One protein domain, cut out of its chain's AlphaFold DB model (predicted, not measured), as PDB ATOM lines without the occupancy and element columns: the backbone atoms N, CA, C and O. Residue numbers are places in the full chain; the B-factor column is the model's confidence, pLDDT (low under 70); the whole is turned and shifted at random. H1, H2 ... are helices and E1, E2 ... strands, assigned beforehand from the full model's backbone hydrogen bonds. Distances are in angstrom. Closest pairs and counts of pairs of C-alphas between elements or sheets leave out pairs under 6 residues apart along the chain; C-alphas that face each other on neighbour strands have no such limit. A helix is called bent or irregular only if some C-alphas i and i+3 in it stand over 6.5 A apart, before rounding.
ATOM      1  N   CYS A  27      20.538 -35.757  28.370       69.56
ATOM      2  CA  CYS A  27      19.304 -35.366  27.730       69.56
ATOM      3  C   CYS A  27      18.261 -34.887  28.741       69.56
ATOM      4  O   CYS A  27      17.777 -35.651  29.580       69.56
ATOM      5  N   LEU A  28      17.866 -33.612  28.655       64.69
ATOM      6  CA  LEU A  28      16.879 -33.028  29.573       64.69
ATOM      7  C   LEU A  28      15.524 -33.736  29.522       64.69
ATOM      8  O   LEU A  28      14.868 -33.860  30.556       64.69
ATOM      9  N   ALA A  29      15.121 -34.224  28.347       63.41
ATOM     10  CA  ALA A  29      13.868 -34.953  28.184       63.41
ATOM     11  C   ALA A  29      13.853 -36.279  28.965       63.41
ATOM     12  O   ALA A  29      12.796 -36.703  29.428       63.41
ATOM     13  N   GLU A  30      15.011 -36.920  29.144       66.75
ATOM     14  CA  GLU A  30      15.151 -38.117  29.982       66.75
ATOM     15  C   GLU A  30      15.299 -37.763  31.465       66.75
ATOM     16  O   GLU A  30      14.789 -38.475  32.327       66.75
ATOM     17  N   ARG A  31      15.944 -36.631  31.774       63.66
ATOM     18  CA  ARG A  31      16.134 -36.157  33.152       63.66
ATOM     19  C   ARG A  31      14.864 -35.569  33.778       63.66
ATOM     20  O   ARG A  31      14.707 -35.633  34.996       63.66
ATOM     21  N   PHE A  32      13.969 -34.998  32.973       62.06
ATOM     22  CA  PHE A  32      12.731 -34.344  33.416       62.06
ATOM     23  C   PHE A  32      11.525 -34.729  32.536       62.06
ATOM     24  O   PHE A  32      10.933 -33.859  31.889       62.06
ATOM     25  N   PRO A  33      11.115 -36.010  32.526       62.88
ATOM     26  CA  PRO A  33      10.046 -36.502  31.652       62.88
ATOM     27  C   PRO A  33       8.701 -35.803  31.899       62.88
ATOM     28  O   PRO A  33       7.957 -35.552  30.955       62.88
ATOM     29  N   ASP A  34       8.424 -35.409  33.146       61.19
ATOM     30  CA  ASP A  34       7.153 -34.785  33.540       61.19
ATOM     31  C   ASP A  34       7.062 -33.291  33.195       61.19
ATOM     32  O   ASP A  34       5.971 -32.731  33.151       61.19
ATOM     33  N   ARG A  35       8.198 -32.619  32.956       56.88
ATOM     34  CA  ARG A  35       8.224 -31.191  32.577       56.88
ATOM     35  C   ARG A  35       8.241 -30.984  31.066       56.88
ATOM     36  O   ARG A  35       7.953 -29.889  30.590       56.88
ATOM     37  N   PHE A  36       8.563 -32.036  30.324       61.34
ATOM     38  CA  PHE A  36       8.681 -32.029  28.877       61.34
ATOM     39  C   PHE A  36       7.548 -32.857  28.264       61.34
ATOM     40  O   PHE A  36       7.762 -33.972  27.786       61.34
ATOM     41  N   HIS A  37       6.342 -32.273  28.192       61.53
ATOM     42  CA  HIS A  37       5.237 -32.749  27.338       61.53
ATOM     43  C   HIS A  37       5.554 -32.520  25.847       61.53
ATOM     44  O   HIS A  37       4.787 -31.916  25.097       61.53
ATOM     45  N   THR A  38       6.729 -32.983  25.434       67.69
ATOM     46  CA  THR A  38       7.436 -32.624  24.206       67.69
ATOM     47  C   THR A  38       6.621 -32.926  22.973       67.69
ATOM     48  O   THR A  38       6.515 -32.062  22.121       67.69
ATOM     49  N   GLU A  39       5.986 -34.091  22.870       79.25
ATOM     50  CA  GLU A  39       5.242 -34.431  21.654       79.25
ATOM     51  C   GLU A  39       4.079 -33.470  21.395       79.25
ATOM     52  O   GLU A  39       3.938 -32.970  20.280       79.25
ATOM     53  N   GLN A  40       3.291 -33.154  22.428       81.69
ATOM     54  CA  GLN A  40       2.175 -32.220  22.305       81.69
ATOM     55  C   GLN A  40       2.668 -30.777  22.144       81.69
ATOM     56  O   GLN A  40       2.192 -30.083  21.257       81.69
ATOM     57  N   GLN A  41       3.672 -30.342  22.912       80.88
ATOM     58  CA  GLN A  41       4.246 -28.996  22.787       80.88
ATOM     59  C   GLN A  41       4.896 -28.762  21.416       80.88
ATOM     60  O   GLN A  41       4.691 -27.722  20.795       80.88
ATOM     61  N   ILE A  42       5.651 -29.737  20.908       83.88
ATOM     62  CA  ILE A  42       6.258 -29.690  19.574       83.88
ATOM     63  C   ILE A  42       5.166 -29.696  18.513       83.88
ATOM     64  O   ILE A  42       5.240 -28.937  17.547       83.88
ATOM     65  N   ARG A  43       4.120 -30.506  18.698       86.25
ATOM     66  CA  ARG A  43       2.960 -30.470  17.814       86.25
ATOM     67  C   ARG A  43       2.310 -29.092  17.817       86.25
ATOM     68  O   ARG A  43       2.065 -28.573  16.740       86.25
ATOM     69  N   ASP A  44       2.107 -28.475  18.974       85.69
ATOM     70  CA  ASP A  44       1.498 -27.149  19.105       85.69
ATOM     71  C   ASP A  44       2.383 -26.031  18.527       85.69
ATOM     72  O   ASP A  44       1.864 -25.028  18.039       85.69
ATOM     73  N   LEU A  45       3.709 -26.216  18.490       84.31
ATOM     74  CA  LEU A  45       4.635 -25.324  17.784       84.31
ATOM     75  C   LEU A  45       4.573 -25.484  16.258       84.31
ATOM     76  O   LEU A  45       4.695 -24.500  15.528       84.31
ATOM     77  N   VAL A  46       4.400 -26.711  15.764       86.88
ATOM     78  CA  VAL A  46       4.460 -27.027  14.326       86.88
ATOM     79  C   VAL A  46       3.095 -26.886  13.648       86.88
ATOM     80  O   VAL A  46       3.018 -26.441  12.502       86.88
ATOM     81  N   GLN A  47       2.010 -27.230  14.340       88.12
ATOM     82  CA  GLN A  47       0.644 -27.237  13.814       88.12
ATOM     83  C   GLN A  47       0.208 -25.880  13.226       88.12
ATOM     84  O   GLN A  47      -0.389 -25.896  12.149       88.12
ATOM     85  N   PRO A  48       0.526 -24.715  13.828       88.00
ATOM     86  CA  PRO A  48       0.155 -23.407  13.279       88.00
ATOM     87  C   PRO A  48       0.870 -23.051  11.970       88.00
ATOM     88  O   PRO A  48       0.419 -22.174  11.238       88.00
ATOM     89  N   VAL A  49       1.996 -23.709  11.679       86.25
ATOM     90  CA  VAL A  49       2.782 -23.497  10.455       86.25
ATOM     91  C   VAL A  49       2.212 -24.318   9.288       86.25
ATOM     92  O   VAL A  49       2.497 -24.053   8.120       86.25
ATOM     93  N   LEU A  50       1.383 -25.324   9.585       89.38
ATOM     94  CA  LEU A  50       0.755 -26.172   8.582       89.38
ATOM     95  C   LEU A  50      -0.524 -25.533   8.002       89.38
ATOM     96  O   LEU A  50      -1.268 -24.864   8.717       89.38
ATOM     97  N   PRO A  51      -0.847 -25.804   6.723       92.12
ATOM     98  CA  PRO A  51      -0.044 -26.559   5.764       92.12
ATOM     99  C   PRO A  51       1.120 -25.734   5.193       92.12
ATOM    100  O   PRO A  51       0.946 -24.580   4.800       92.12
ATOM    101  N   VAL A  52       2.293 -26.356   5.048       90.56
ATOM    102  CA  VAL A  52       3.462 -25.711   4.432       90.56
ATOM    103  C   VAL A  52       3.484 -25.972   2.932       90.56
ATOM    104  O   VAL A  52       3.421 -27.117   2.480       90.56
ATOM    105  N   TYR A  53       3.647 -24.903   2.152       92.38
ATOM    106  CA  TYR A  53       3.757 -24.957   0.697       92.38
ATOM    107  C   TYR A  53       5.174 -24.614   0.253       92.38
ATOM    108  O   TYR A  53       5.629 -23.485   0.421       92.38
ATOM    109  N   LYS A  54       5.849 -25.553  -0.416       92.62
ATOM    110  CA  LYS A  54       7.166 -25.303  -1.008       92.62
ATOM    111  C   LYS A  54       7.181 -25.632  -2.487       92.62
ATOM    112  O   LYS A  54       6.975 -26.767  -2.917       92.62
ATOM    113  N   ARG A  55       7.439 -24.618  -3.307       90.94
ATOM    114  CA  ARG A  55       7.536 -24.797  -4.755       90.94
ATOM    115  C   ARG A  55       8.845 -25.499  -5.106       90.94
ATOM    116  O   ARG A  55       9.917 -24.999  -4.788       90.94
ATOM    117  N   ILE A  56       8.750 -26.624  -5.814       87.88
ATOM    118  CA  ILE A  56       9.922 -27.354  -6.320       87.88
ATOM    119  C   ILE A  56      10.297 -26.823  -7.704       87.88
ATOM    120  O   ILE A  56      11.456 -26.547  -7.980       87.88
ATOM    121  N   ASN A  57       9.306 -26.665  -8.589       86.75
ATOM    122  CA  ASN A  57       9.493 -26.066  -9.911       86.75
ATOM    123  C   ASN A  57       8.182 -25.450 -10.438       86.75
ATOM    124  O   ASN A  57       7.197 -25.320  -9.715       86.75
ATOM    125  N   LYS A  58       8.132 -25.048 -11.717       88.06
ATOM    126  CA  LYS A  58       6.936 -24.416 -12.316       88.06
ATOM    127  C   LYS A  58       5.679 -25.296 -12.327       88.06
ATOM    128  O   LYS A  58       4.581 -24.767 -12.460       88.06
ATOM    129  N   ARG A  59       5.817 -26.618 -12.217       87.62
ATOM    130  CA  ARG A  59       4.709 -27.580 -12.334       87.62
ATOM    131  C   ARG A  59       4.503 -28.437 -11.082       87.62
ATOM    132  O   ARG A  59       3.607 -29.280 -11.109       87.62
ATOM    133  N   LYS A  60       5.337 -28.270 -10.049       90.00
ATOM    134  CA  LYS A  60       5.379 -29.119  -8.855       90.00
ATOM    135  C   LYS A  60       5.521 -28.282  -7.584       90.00
ATOM    136  O   LYS A  60       6.463 -27.493  -7.473       90.00
ATOM    137  N   THR A  61       4.649 -28.540  -6.617       93.44
ATOM    138  CA  THR A  61       4.681 -27.928  -5.285       93.44
ATOM    139  C   THR A  61       4.550 -29.023  -4.238       93.44
ATOM    140  O   THR A  61       3.613 -29.814  -4.295       93.44
ATOM    141  N   LEU A  62       5.492 -29.086  -3.302       93.75
ATOM    142  CA  LEU A  62       5.369 -29.899  -2.101       93.75
ATOM    143  C   LEU A  62       4.377 -29.219  -1.159       93.75
ATOM    144  O   LEU A  62       4.493 -28.019  -0.907       93.75
ATOM    145  N   VAL A  63       3.410 -29.982  -0.666       94.56
ATOM    146  CA  VAL A  63       2.465 -29.539   0.357       94.56
ATOM    147  C   VAL A  63       2.554 -30.518   1.513       94.56
ATOM    148  O   VAL A  63       2.294 -31.703   1.312       94.56
ATOM    149  N   LEU A  64       2.935 -30.030   2.689       93.94
ATOM    150  CA  LEU A  64       2.922 -30.790   3.938       93.94
ATOM    151  C   LEU A  64       1.680 -30.363   4.717       93.94
ATOM    152  O   LEU A  64       1.499 -29.174   4.964       93.94
ATOM    153  N   GLU A  65       0.797 -31.306   5.026       93.75
ATOM    154  CA  GLU A  65      -0.563 -31.024   5.500       93.75
ATOM    155  C   GLU A  65      -0.736 -31.360   6.978       93.75
ATOM    156  O   GLU A  65      -1.361 -30.598   7.709       93.75
ATOM    157  N   THR A  66      -0.168 -32.477   7.422       94.06
ATOM    158  CA  THR A  66      -0.249 -32.924   8.813       94.06
ATOM    159  C   THR A  66       1.119 -33.354   9.321       94.06
ATOM    160  O   THR A  66       2.014 -33.686   8.537       94.06
ATOM    161  N   VAL A  67       1.275 -33.345  10.643       94.00
ATOM    162  CA  VAL A  67       2.481 -33.807  11.327       94.00
ATOM    163  C   VAL A  67       2.121 -34.800  12.429       94.00
ATOM    164  O   VAL A  67       1.153 -34.614  13.176       94.00
ATOM    165  N   SER A  68       2.935 -35.842  12.516       92.38
ATOM    166  CA  SER A  68       3.010 -36.756  13.648       92.38
ATOM    167  C   SER A  68       4.368 -36.573  14.309       92.38
ATOM    168  O   SER A  68       5.388 -36.523  13.622       92.38
ATOM    169  N   VAL A  69       4.374 -36.456  15.630       90.50
ATOM    170  CA  VAL A  69       5.589 -36.306  16.432       90.50
ATOM    171  C   VAL A  69       5.790 -37.610  17.187       90.50
ATOM    172  O   VAL A  69       4.823 -38.169  17.694       90.50
ATOM    173  N   SER A  70       7.020 -38.105  17.224       89.44
ATOM    174  CA  SER A  70       7.397 -39.253  18.041       89.44
ATOM    175  C   SER A  70       8.752 -38.998  18.673       89.44
ATOM    176  O   SER A  70       9.682 -38.571  17.977       89.44
ATOM    177  N   ARG A  71       8.873 -39.306  19.958       85.25
ATOM    178  CA  ARG A  71      10.128 -39.220  20.697       85.25
ATOM    179  C   ARG A  71      10.577 -40.603  21.161       85.25
ATOM    180  O   ARG A  71       9.782 -41.354  21.718       85.25
ATOM    181  N   ASP A  72      11.857 -40.899  20.975       84.19
ATOM    182  CA  ASP A  72      12.516 -42.082  21.530       84.19
ATOM    183  C   ASP A  72      13.774 -41.635  22.281       84.19
ATOM    184  O   ASP A  72      14.739 -41.174  21.672       84.19
ATOM    185  N   GLY A  73      13.712 -41.644  23.615       80.44
ATOM    186  CA  GLY A  73      14.723 -41.008  24.463       80.44
ATOM    187  C   GLY A  73      14.917 -39.532  24.097       80.44
ATOM    188  O   GLY A  73      14.035 -38.693  24.328       80.44
ATOM    189  N   CYS A  74      16.060 -39.237  23.490       81.25
ATOM    190  CA  CYS A  74      16.498 -37.898  23.078       81.25
ATOM    191  C   CYS A  74      16.289 -37.624  21.600       81.25
ATOM    192  O   CYS A  74      16.375 -36.476  21.162       81.25
ATOM    193  N   ASP A  75      16.000 -38.669  20.835       85.94
ATOM    194  CA  ASP A  75      15.748 -38.547  19.420       85.94
ATOM    195  C   ASP A  75      14.304 -38.116  19.207       85.94
ATOM    196  O   ASP A  75      13.334 -38.769  19.605       85.94
ATOM    197  N   LEU A  76      14.169 -36.983  18.535       87.44
ATOM    198  CA  LEU A  76      12.902 -36.439  18.111       87.44
ATOM    199  C   LEU A  76      12.729 -36.723  16.622       87.44
ATOM    200  O   LEU A  76      13.570 -36.366  15.797       87.44
ATOM    201  N   SER A  77      11.604 -37.336  16.266       91.62
ATOM    202  CA  SER A  77      11.214 -37.570  14.879       91.62
ATOM    203  C   SER A  77       9.887 -36.879  14.570       91.62
ATOM    204  O   SER A  77       8.879 -37.102  15.238       91.62
ATOM    205  N   LEU A  78       9.874 -36.056  13.521       92.62
ATOM    206  CA  LEU A  78       8.670 -35.445  12.964       92.62
ATOM    207  C   LEU A  78       8.370 -36.085  11.615       92.62
ATOM    208  O   LEU A  78       9.160 -35.993  10.675       92.62
ATOM    209  N   THR A  79       7.205 -36.709  11.507       94.88
ATOM    210  CA  THR A  79       6.708 -37.291  10.262       94.88
ATOM    211  C   THR A  79       5.648 -36.376   9.673       94.88
ATOM    212  O   THR A  79       4.526 -36.297  10.168       94.88
ATOM    213  N   PHE A  80       6.001 -35.687   8.594       94.81
ATOM    214  CA  PHE A  80       5.077 -34.869   7.826       94.81
ATOM    215  C   PHE A  80       4.401 -35.706   6.746       94.81
ATOM    216  O   PHE A  80       5.069 -36.370   5.946       94.81
ATOM    217  N   HIS A  81       3.076 -35.619   6.680       95.31
ATOM    218  CA  HIS A  81       2.274 -36.223   5.624       95.31
ATOM    219  C   HIS A  81       1.672 -35.137   4.740       95.31
ATOM    220  O   HIS A  81       1.238 -34.083   5.205       95.31
ATOM    221  N   GLY A  82       1.627 -35.399   3.442       94.88
ATOM    222  CA  GLY A  82       1.006 -34.493   2.495       94.88
ATOM    223  C   GLY A  82       1.073 -35.029   1.079       94.88
ATOM    224  O   GLY A  82       0.884 -36.224   0.836       94.88
ATOM    225  N   LYS A  83       1.331 -34.142   0.120       95.12
ATOM    226  CA  LYS A  83       1.300 -34.477  -1.304       95.12
ATOM    227  C   LYS A  83       2.213 -33.605  -2.147       95.12
ATOM    228  O   LYS A  83       2.529 -32.464  -1.814       95.12
ATOM    229  N   LEU A  84       2.578 -34.130  -3.309       93.50
ATOM    230  CA  LEU A  84       3.267 -33.370  -4.343       93.50
ATOM    231  C   LEU A  84       2.246 -32.873  -5.371       93.50
ATOM    232  O   LEU A  84       1.950 -33.574  -6.338       93.50
ATOM    233  N   LYS A  85       1.743 -31.647  -5.201       92.50
ATOM    234  CA  LYS A  85       0.812 -31.032  -6.154       92.50
ATOM    235  C   LYS A  85       1.435 -30.927  -7.542       92.50
ATOM    236  O   LYS A  85       2.527 -30.369  -7.700       92.50
ATOM    237  N   ARG A  86       0.735 -31.436  -8.556       89.56
ATOM    238  CA  ARG A  86       1.146 -31.440  -9.966       89.56
ATOM    239  C   ARG A  86       0.073 -30.789 -10.822       89.56
ATOM    240  O   ARG A  86      -1.109 -31.040 -10.669       89.56
ATOM    241  N   LYS A  87       0.493 -29.996 -11.809       82.31
ATOM    242  CA  LYS A  87      -0.462 -29.266 -12.661       82.31
ATOM    243  C   LYS A  87      -1.359 -30.164 -13.536       82.31
ATOM    244  O   LYS A  87      -2.455 -29.754 -13.882       82.31
ATOM    245  N   ILE A  88      -0.863 -31.327 -13.970       78.94
ATOM    246  CA  ILE A  88      -1.485 -32.117 -15.060       78.94
ATOM    247  C   ILE A  88      -1.779 -33.568 -14.642       78.94
ATOM    248  O   ILE A  88      -2.526 -34.271 -15.308       78.94
ATOM    249  N   ARG A  89      -1.173 -34.057 -13.558       82.88
ATOM    250  CA  ARG A  89      -1.271 -35.464 -13.139       82.88
ATOM    251  C   ARG A  89      -1.855 -35.542 -11.740       82.88
ATOM    252  O   ARG A  89      -1.764 -34.566 -11.007       82.88
ATOM    253  N   LYS A  90      -2.350 -36.725 -11.367       88.31
ATOM    254  CA  LYS A  90      -2.735 -37.029  -9.985       88.31
ATOM    255  C   LYS A  90      -1.590 -36.690  -9.028       88.31
ATOM    256  O   LYS A  90      -0.425 -36.998  -9.312       88.31
ATOM    257  N   ASP A  91      -1.955 -36.072  -7.915       91.81
ATOM    258  CA  ASP A  91      -1.043 -35.720  -6.837       91.81
ATOM    259  C   ASP A  91      -0.669 -36.992  -6.066       91.81
ATOM    260  O   ASP A  91      -1.554 -37.628  -5.486       91.81
ATOM    261  N   PRO A  92       0.605 -37.420  -6.080       92.75
ATOM    262  CA  PRO A  92       1.037 -38.513  -5.229       92.75
ATOM    263  C   PRO A  92       1.129 -38.047  -3.775       92.75
ATOM    264  O   PRO A  92       1.428 -36.874  -3.511       92.75
ATOM    265  N   SER A  93       0.923 -38.979  -2.846       94.19
ATOM    266  CA  SER A  93       1.191 -38.728  -1.435       94.19
ATOM    267  C   SER A  93       2.693 -38.576  -1.214       94.19
ATOM    268  O   SER A  93       3.512 -39.159  -1.929       94.19
ATOM    269  N   ALA A  94       3.043 -37.745  -0.241       94.38
ATOM    270  CA  ALA A  94       4.408 -37.509   0.188       94.38
ATOM    271  C   ALA A  94       4.496 -37.704   1.702       94.38
ATOM    272  O   ALA A  94       3.643 -37.226   2.452       94.38
ATOM    273  N   THR A  95       5.547 -38.386   2.133       95.75
ATOM    274  CA  THR A  95       5.928 -38.533   3.533       95.75
ATOM    275  C   THR A  95       7.355 -38.045   3.686       95.75
ATOM    276  O   THR A  95       8.245 -38.470   2.949       95.75
ATOM    277  N   VAL A  96       7.569 -37.129   4.626       94.94
ATOM    278  CA  VAL A  96       8.882 -36.564   4.938       94.94
ATOM    279  C   VAL A  96       9.136 -36.773   6.420       94.94
ATOM    280  O   VAL A  96       8.391 -36.261   7.249       94.94
ATOM    281  N   VAL A  97      10.183 -37.522   6.747       95.12
ATOM    282  CA  VAL A  97      10.602 -37.772   8.126       95.12
ATOM    283  C   VAL A  97      11.815 -36.908   8.423       95.12
ATOM    284  O   VAL A  97      12.878 -37.071   7.812       95.12
ATOM    285  N   MET A  98      11.667 -36.006   9.381       93.75
ATOM    286  CA  MET A  98      12.741 -35.182   9.911       93.75
ATOM    287  C   MET A  98      13.149 -35.701  11.283       93.75
ATOM    288  O   MET A  98      12.293 -36.133  12.051       93.75
ATOM    289  N   LYS A  99      14.449 -35.689  11.564       91.62
ATOM    290  CA  LYS A  99      15.012 -36.137  12.835       91.62
ATOM    291  C   LYS A  99      15.986 -35.113  13.386       91.62
ATOM    292  O   LYS A  99      16.635 -34.405  12.615       91.62
ATOM    293  N   THR A 100      16.075 -35.075  14.702       88.38
ATOM    294  CA  THR A 100      17.053 -34.310  15.476       88.38
ATOM    295  C   THR A 100      17.247 -34.991  16.832       88.38
ATOM    296  O   THR A 100      16.446 -35.853  17.203       88.38
ATOM    297  N   THR A 101      18.294 -34.612  17.554       84.25
ATOM    298  CA  THR A 101      18.613 -35.137  18.883       84.25
ATOM    299  C   THR A 101      18.644 -33.971  19.864       84.25
ATOM    300  O   THR A 101      19.384 -33.015  19.659       84.25
ATOM    301  N   MET A 102      17.835 -34.046  20.921       78.56
ATOM    302  CA  MET A 102      17.737 -33.015  21.957       78.56
ATOM    303  C   MET A 102      18.960 -33.051  22.874       78.56
ATOM    304  O   MET A 102      19.184 -34.043  23.569       78.56
ATOM    305  N   GLY A 103      19.736 -31.966  22.885       70.56
ATOM    306  CA  GLY A 103      20.889 -31.797  23.771       70.56
ATOM    307  C   GLY A 103      20.537 -31.325  25.189       70.56
ATOM    308  O   GLY A 103      19.380 -31.051  25.518       70.56
ATOM    309  N   VAL A 104      21.572 -31.197  26.028       58.28
ATOM    310  CA  VAL A 104      21.497 -30.542  27.347       58.28
ATOM    311  C   VAL A 104      21.155 -29.070  27.093       58.28
ATOM    312  O   VAL A 104      21.899 -28.391  26.393       58.28
ATOM    313  N   ASP A 105      20.031 -28.590  27.616       63.66
ATOM    314  CA  ASP A 105      19.537 -27.206  27.477       63.66
ATOM    315  C   ASP A 105      19.021 -26.780  26.086       63.66
ATOM    316  O   ASP A 105      18.728 -25.600  25.874       63.66
ATOM    317  N   ASP A 106      18.822 -27.715  25.151       71.38
ATOM    318  CA  ASP A 106      18.289 -27.372  23.828       71.38
ATOM    319  C   ASP A 106      16.759 -27.218  23.833       71.38
ATOM    320  O   ASP A 106      15.987 -28.167  23.670       71.38
ATOM    321  N   LEU A 107      16.310 -25.976  24.016       74.38
ATOM    322  CA  LEU A 107      14.909 -25.599  23.839       74.38
ATOM    323  C   LEU A 107      14.552 -25.389  22.366       74.38
ATOM    324  O   LEU A 107      13.378 -25.464  22.014       74.38
ATOM    325  N   CYS A 108      15.529 -25.144  21.497       79.38
ATOM    326  CA  CYS A 108      15.340 -24.799  20.091       79.38
ATOM    327  C   CYS A 108      15.488 -26.023  19.177       79.38
ATOM    328  O   CYS A 108      15.882 -25.907  18.021       79.38
ATOM    329  N   VAL A 109      15.073 -27.193  19.673       78.62
ATOM    330  CA  VAL A 109      15.208 -28.506  19.023       78.62
ATOM    331  C   VAL A 109      14.753 -28.549  17.554       78.62
ATOM    332  O   VAL A 109      15.265 -29.337  16.757       78.62
ATOM    333  N   LEU A 110      13.787 -27.712  17.156       83.38
ATOM    334  CA  LEU A 110      13.265 -27.692  15.786       83.38
ATOM    335  C   LEU A 110      14.229 -27.063  14.771       83.38
ATOM    336  O   LEU A 110      14.086 -27.319  13.574       83.38
ATOM    337  N   GLU A 111      15.202 -26.271  15.219       82.81
ATOM    338  CA  GLU A 111      16.199 -25.632  14.353       82.81
ATOM    339  C   GLU A 111      17.147 -26.651  13.717       82.81
ATOM    340  O   GLU A 111      17.534 -26.508  12.554       82.81
ATOM    341  N   ASP A 112      17.451 -27.719  14.452       83.69
ATOM    342  CA  ASP A 112      18.368 -28.775  14.035       83.69
ATOM    343  C   ASP A 112      17.682 -29.930  13.299       83.69
ATOM    344  O   ASP A 112      18.307 -30.952  13.000       83.69
ATOM    345  N   LEU A 113      16.400 -29.780  12.940       86.50
ATOM    346  CA  LEU A 113      15.691 -30.792  12.167       86.50
ATOM    347  C   LEU A 113      16.351 -31.020  10.810       86.50
ATOM    348  O   LEU A 113      16.468 -30.133   9.964       86.50
ATOM    349  N   ARG A 114      16.711 -32.278  10.559       88.25
ATOM    350  CA  ARG A 114      17.251 -32.714   9.273       88.25
ATOM    351  C   ARG A 114      16.354 -33.758   8.658       88.25
ATOM    352  O   ARG A 114      15.884 -34.679   9.324       88.25
ATOM    353  N   VAL A 115      16.144 -33.651   7.352       91.12
ATOM    354  CA  VAL A 115      15.394 -34.667   6.616       91.12
ATOM    355  C   VAL A 115      16.187 -35.974   6.602       91.12
ATOM    356  O   VAL A 115      17.212 -36.091   5.932       91.12
ATOM    357  N   SER A 116      15.669 -36.982   7.299       92.06
ATOM    358  CA  SER A 116      16.229 -38.336   7.317       92.06
ATOM    359  C   SER A 116      15.722 -39.151   6.125       92.06
ATOM    360  O   SER A 116      16.497 -39.741   5.367       92.06
ATOM    361  N   HIS A 117      14.412 -39.113   5.885       92.00
ATOM    362  CA  HIS A 117      13.750 -39.941   4.888       92.00
ATOM    363  C   HIS A 117      12.669 -39.161   4.142       92.00
ATOM    364  O   HIS A 117      11.973 -38.323   4.713       92.00
ATOM    365  N   VAL A 118      12.529 -39.457   2.853       92.81
ATOM    366  CA  VAL A 118      11.469 -38.939   1.987       92.81
ATOM    367  C   VAL A 118      10.931 -40.104   1.181       92.81
ATOM    368  O   VAL A 118      11.709 -40.875   0.629       92.81
ATOM    369  N   ASN A 119       9.610 -40.195   1.094       92.62
ATOM    370  CA  ASN A 119       8.921 -41.153   0.248       92.62
ATOM    371  C   ASN A 119       7.778 -40.454  -0.485       92.62
ATOM    372  O   ASN A 119       6.941 -39.798   0.141       92.62
ATOM    373  N   ILE A 120       7.726 -40.597  -1.807       91.62
ATOM    374  CA  ILE A 120       6.644 -40.064  -2.631       91.62
ATOM    375  C   ILE A 120       6.046 -41.201  -3.456       91.62
ATOM    376  O   ILE A 120       6.689 -41.755  -4.353       91.62
ATOM    377  N   SER A 121       4.772 -41.504  -3.206       89.94
ATOM    378  CA  SER A 121       4.091 -42.644  -3.822       89.94
ATOM    379  C   SER A 121       4.122 -42.565  -5.349       89.94
ATOM    380  O   SER A 121       3.808 -41.518  -5.920       89.94
ATOM    381  N   SER A 122       4.398 -43.674  -6.032       84.38
ATOM    382  CA  SER A 122       4.270 -43.752  -7.496       84.38
ATOM    383  C   SER A 122       5.124 -42.713  -8.242       84.38
ATOM    384  O   SER A 122       4.706 -42.144  -9.261       84.38
ATOM    385  N   THR A 123       6.325 -42.429  -7.728       81.50
ATOM    386  CA  THR A 123       7.317 -41.578  -8.394       81.50
ATOM    387  C   THR A 123       8.694 -42.236  -8.413       81.50
ATOM    388  O   THR A 123       8.979 -43.060  -7.550       81.50
ATOM    389  N   PRO A 124       9.553 -41.915  -9.396       83.75
ATOM    390  CA  PRO A 124      10.933 -42.384  -9.379       83.75
ATOM    391  C   PRO A 124      11.707 -41.771  -8.204       83.75
ATOM    392  O   PRO A 124      11.574 -40.571  -7.961       83.75
ATOM    393  N   GLY A 125      12.595 -42.542  -7.570       80.44
ATOM    394  CA  GLY A 125      13.326 -42.110  -6.369       80.44
ATOM    395  C   GLY A 125      14.200 -40.860  -6.536       80.44
ATOM    396  O   GLY A 125      14.498 -40.171  -5.569       80.44
ATOM    397  N   TRP A 126      14.562 -40.467  -7.764       81.06
ATOM    398  CA  TRP A 126      15.261 -39.192  -7.982       81.06
ATOM    399  C   TRP A 126      14.406 -37.968  -7.601       81.06
ATOM    400  O   TRP A 126      14.954 -36.906  -7.304       81.06
ATOM    401  N   VAL A 127      13.070 -38.094  -7.583       83.25
ATOM    402  CA  VAL A 127      12.155 -37.034  -7.123       83.25
ATOM    403  C   VAL A 127      12.269 -36.833  -5.609       83.25
ATOM    404  O   VAL A 127      12.108 -35.702  -5.144       83.25
ATOM    405  N   ASP A 128      12.598 -37.887  -4.862       86.62
ATOM    406  CA  ASP A 128      12.742 -37.841  -3.405       86.62
ATOM    407  C   ASP A 128      13.900 -36.928  -3.002       86.62
ATOM    408  O   ASP A 128      13.774 -36.177  -2.041       86.62
ATOM    409  N   ASN A 129      14.981 -36.888  -3.791       86.75
ATOM    410  CA  ASN A 129      16.102 -35.971  -3.564       86.75
ATOM    411  C   ASN A 129      15.675 -34.499  -3.689       86.75
ATOM    412  O   ASN A 129      15.979 -33.693  -2.816       86.75
ATOM    413  N   TRP A 130      14.891 -34.147  -4.713       85.69
ATOM    414  CA  TRP A 130      14.388 -32.772  -4.856       85.69
ATOM    415  C   TRP A 130      13.445 -32.374  -3.722       85.69
ATOM    416  O   TRP A 130      13.447 -31.223  -3.289       85.69
ATOM    417  N   VAL A 131      12.607 -33.307  -3.265       87.44
ATOM    418  CA  VAL A 131      11.727 -33.067  -2.117       87.44
ATOM    419  C   VAL A 131      12.530 -32.963  -0.829       87.44
ATOM    420  O   VAL A 131      12.229 -32.079  -0.038       87.44
ATOM    421  N   ARG A 132      13.569 -33.783  -0.641       90.38
ATOM    422  CA  ARG A 132      14.485 -33.706   0.504       90.38
ATOM    423  C   ARG A 132      15.131 -32.328   0.599       90.38
ATOM    424  O   ARG A 132      15.042 -31.703   1.650       90.38
ATOM    425  N   ASP A 133      15.699 -31.826  -0.495       88.50
ATOM    426  CA  ASP A 133      16.330 -30.501  -0.516       88.50
ATOM    427  C   ASP A 133      15.321 -29.406  -0.152       88.50
ATOM    428  O   ASP A 133      15.563 -28.576   0.721       88.50
ATOM    429  N   LYS A 134      14.132 -29.450  -0.762       88.00
ATOM    430  CA  LYS A 134      13.075 -28.462  -0.509       88.00
ATOM    431  C   LYS A 134      12.463 -28.576   0.884       88.00
ATOM    432  O   LYS A 134      12.008 -27.572   1.417       88.00
ATOM    433  N   ALA A 135      12.443 -29.764   1.471       87.44
ATOM    434  CA  ALA A 135      11.989 -29.971   2.836       87.44
ATOM    435  C   ALA A 135      13.009 -29.455   3.864       87.44
ATOM    436  O   ALA A 135      12.600 -28.871   4.859       87.44
ATOM    437  N   ASN A 136      14.314 -29.572   3.599       87.94
ATOM    438  CA  ASN A 136      15.334 -28.922   4.429       87.94
ATOM    439  C   ASN A 136      15.234 -27.383   4.363       87.94
ATOM    440  O   ASN A 136      15.441 -26.718   5.375       87.94
ATOM    441  N   ASP A 137      14.867 -26.807   3.209       87.88
ATOM    442  CA  ASP A 137      14.611 -25.359   3.098       87.88
ATOM    443  C   ASP A 137      13.456 -24.906   4.015       87.88
ATOM    444  O   ASP A 137      13.516 -23.821   4.582       87.88
ATOM    445  N   ILE A 138      12.410 -25.733   4.176       85.56
ATOM    446  CA  ILE A 138      11.272 -25.419   5.061       85.56
ATOM    447  C   ILE A 138      11.746 -25.240   6.504       85.56
ATOM    448  O   ILE A 138      11.305 -24.302   7.163       85.56
ATOM    449  N   VAL A 139      12.651 -26.102   6.979       82.69
ATOM    450  CA  VAL A 139      13.168 -26.023   8.354       82.69
ATOM    451  C   VAL A 139      13.836 -24.678   8.605       82.69
ATOM    452  O   VAL A 139      13.474 -23.973   9.543       82.69
ATOM    453  N   LYS A 140      14.731 -24.279   7.699       83.12
ATOM    454  CA  LYS A 140      15.463 -23.008   7.785       83.12
ATOM    455  C   LYS A 140      14.564 -21.775   7.699       83.12
ATOM    456  O   LYS A 140      14.915 -20.719   8.202       83.12
ATOM    457  N   GLU A 141      13.438 -21.874   6.998       86.06
ATOM    458  CA  GLU A 141      12.542 -20.732   6.791       86.06
ATOM    459  C   GLU A 141      11.492 -20.588   7.894       86.06
ATOM    460  O   GLU A 141      11.061 -19.472   8.169       86.06
ATOM    461  N   GLN A 142      11.043 -21.696   8.487       83.00
ATOM    462  CA  GLN A 142       9.874 -21.706   9.372       83.00
ATOM    463  C   GLN A 142      10.197 -22.021  10.832       83.00
ATOM    464  O   GLN A 142       9.475 -21.572  11.723       83.00
TER     465      GLN A 142
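Overview. This is residues 27 to 142 of the 152 residues of an uncharacterized protein of Oceanospirillales bacterium (UniProt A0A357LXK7). A long sheet of five strands, E1 to E5, curls like part of a barrel round the last helix, H3. E2 bends by 61 degrees at residue 66; H2 lies over E2, and the small H1 sits at one end of the rod. The 116 printed residues, mixed in class, hold three named helices and five named strands in the order H1 H2 E1 E2 E3 E4 E5 H3; the sheet, in chain order, is a meander, each strand the antiparallel neighbour of the one before. It is compact, radius of gyration of the C-alphas 15.1 A, spanning 51 by 25 by 22 A.

Arrangement. H1, residues 28 to 31, is close to but not clearly touching H2, residues 38 to 49: the closest C-alphas, of Ala 29 and Thr 38, are 7.9 A apart. H2, only just irregular with C-alphas 45 and 48 6.6 A apart, is on the sheet at a height of 8.5 A, over E2, residues 60 to 72; their closest C-alphas, of Glu 39 and Val 69, are 5.6 A apart. E1, residues 52 to 57, and E2 form a hairpin, with N 54 and O 62 2.9 A apart. Further hairpins join E2 to E3, residues 75 to 86 (N 68 and O 79, 2.9 A), E3 to E4, residues 93 to 101 (N 80 and O 96, 2.8 A), and E4 to E5, residues 114 to 120 (N 97 and O 117, 2.8 A). The twisted sheet curls round H3, residues 126 to 142, in two layers, helix on one face; the closest C-alphas of E5 and H3, of Val 118 and Asp 128, are 5.6 A apart. O i to N i+4 pairs within hydrogen-bond range number 6 of 8 in H2 and 12 of 13 in H3; H1 is too short for one.

Along the chain. H1 begins at C-alpha 28 (16.879, -33.028, 29.573). First to last C-alpha, H2 is 17.1 A, E2 33.8 A, E3 33.6 A and E4 27.0 A; H3, 25.2 A, ends at C-alpha 142 (9.874, -21.706, 9.372).

Size, cuts and confidence. The two C-alphas farthest apart, of Arg 31 and Ile 88, are 51.5 A apart. The printed part has no cut; the link from E4 to E5, residues 102 to 113, is long. Mean pLDDT of the printed part is 84.8, with residues 27 to 38 and 104 to 105 under 70.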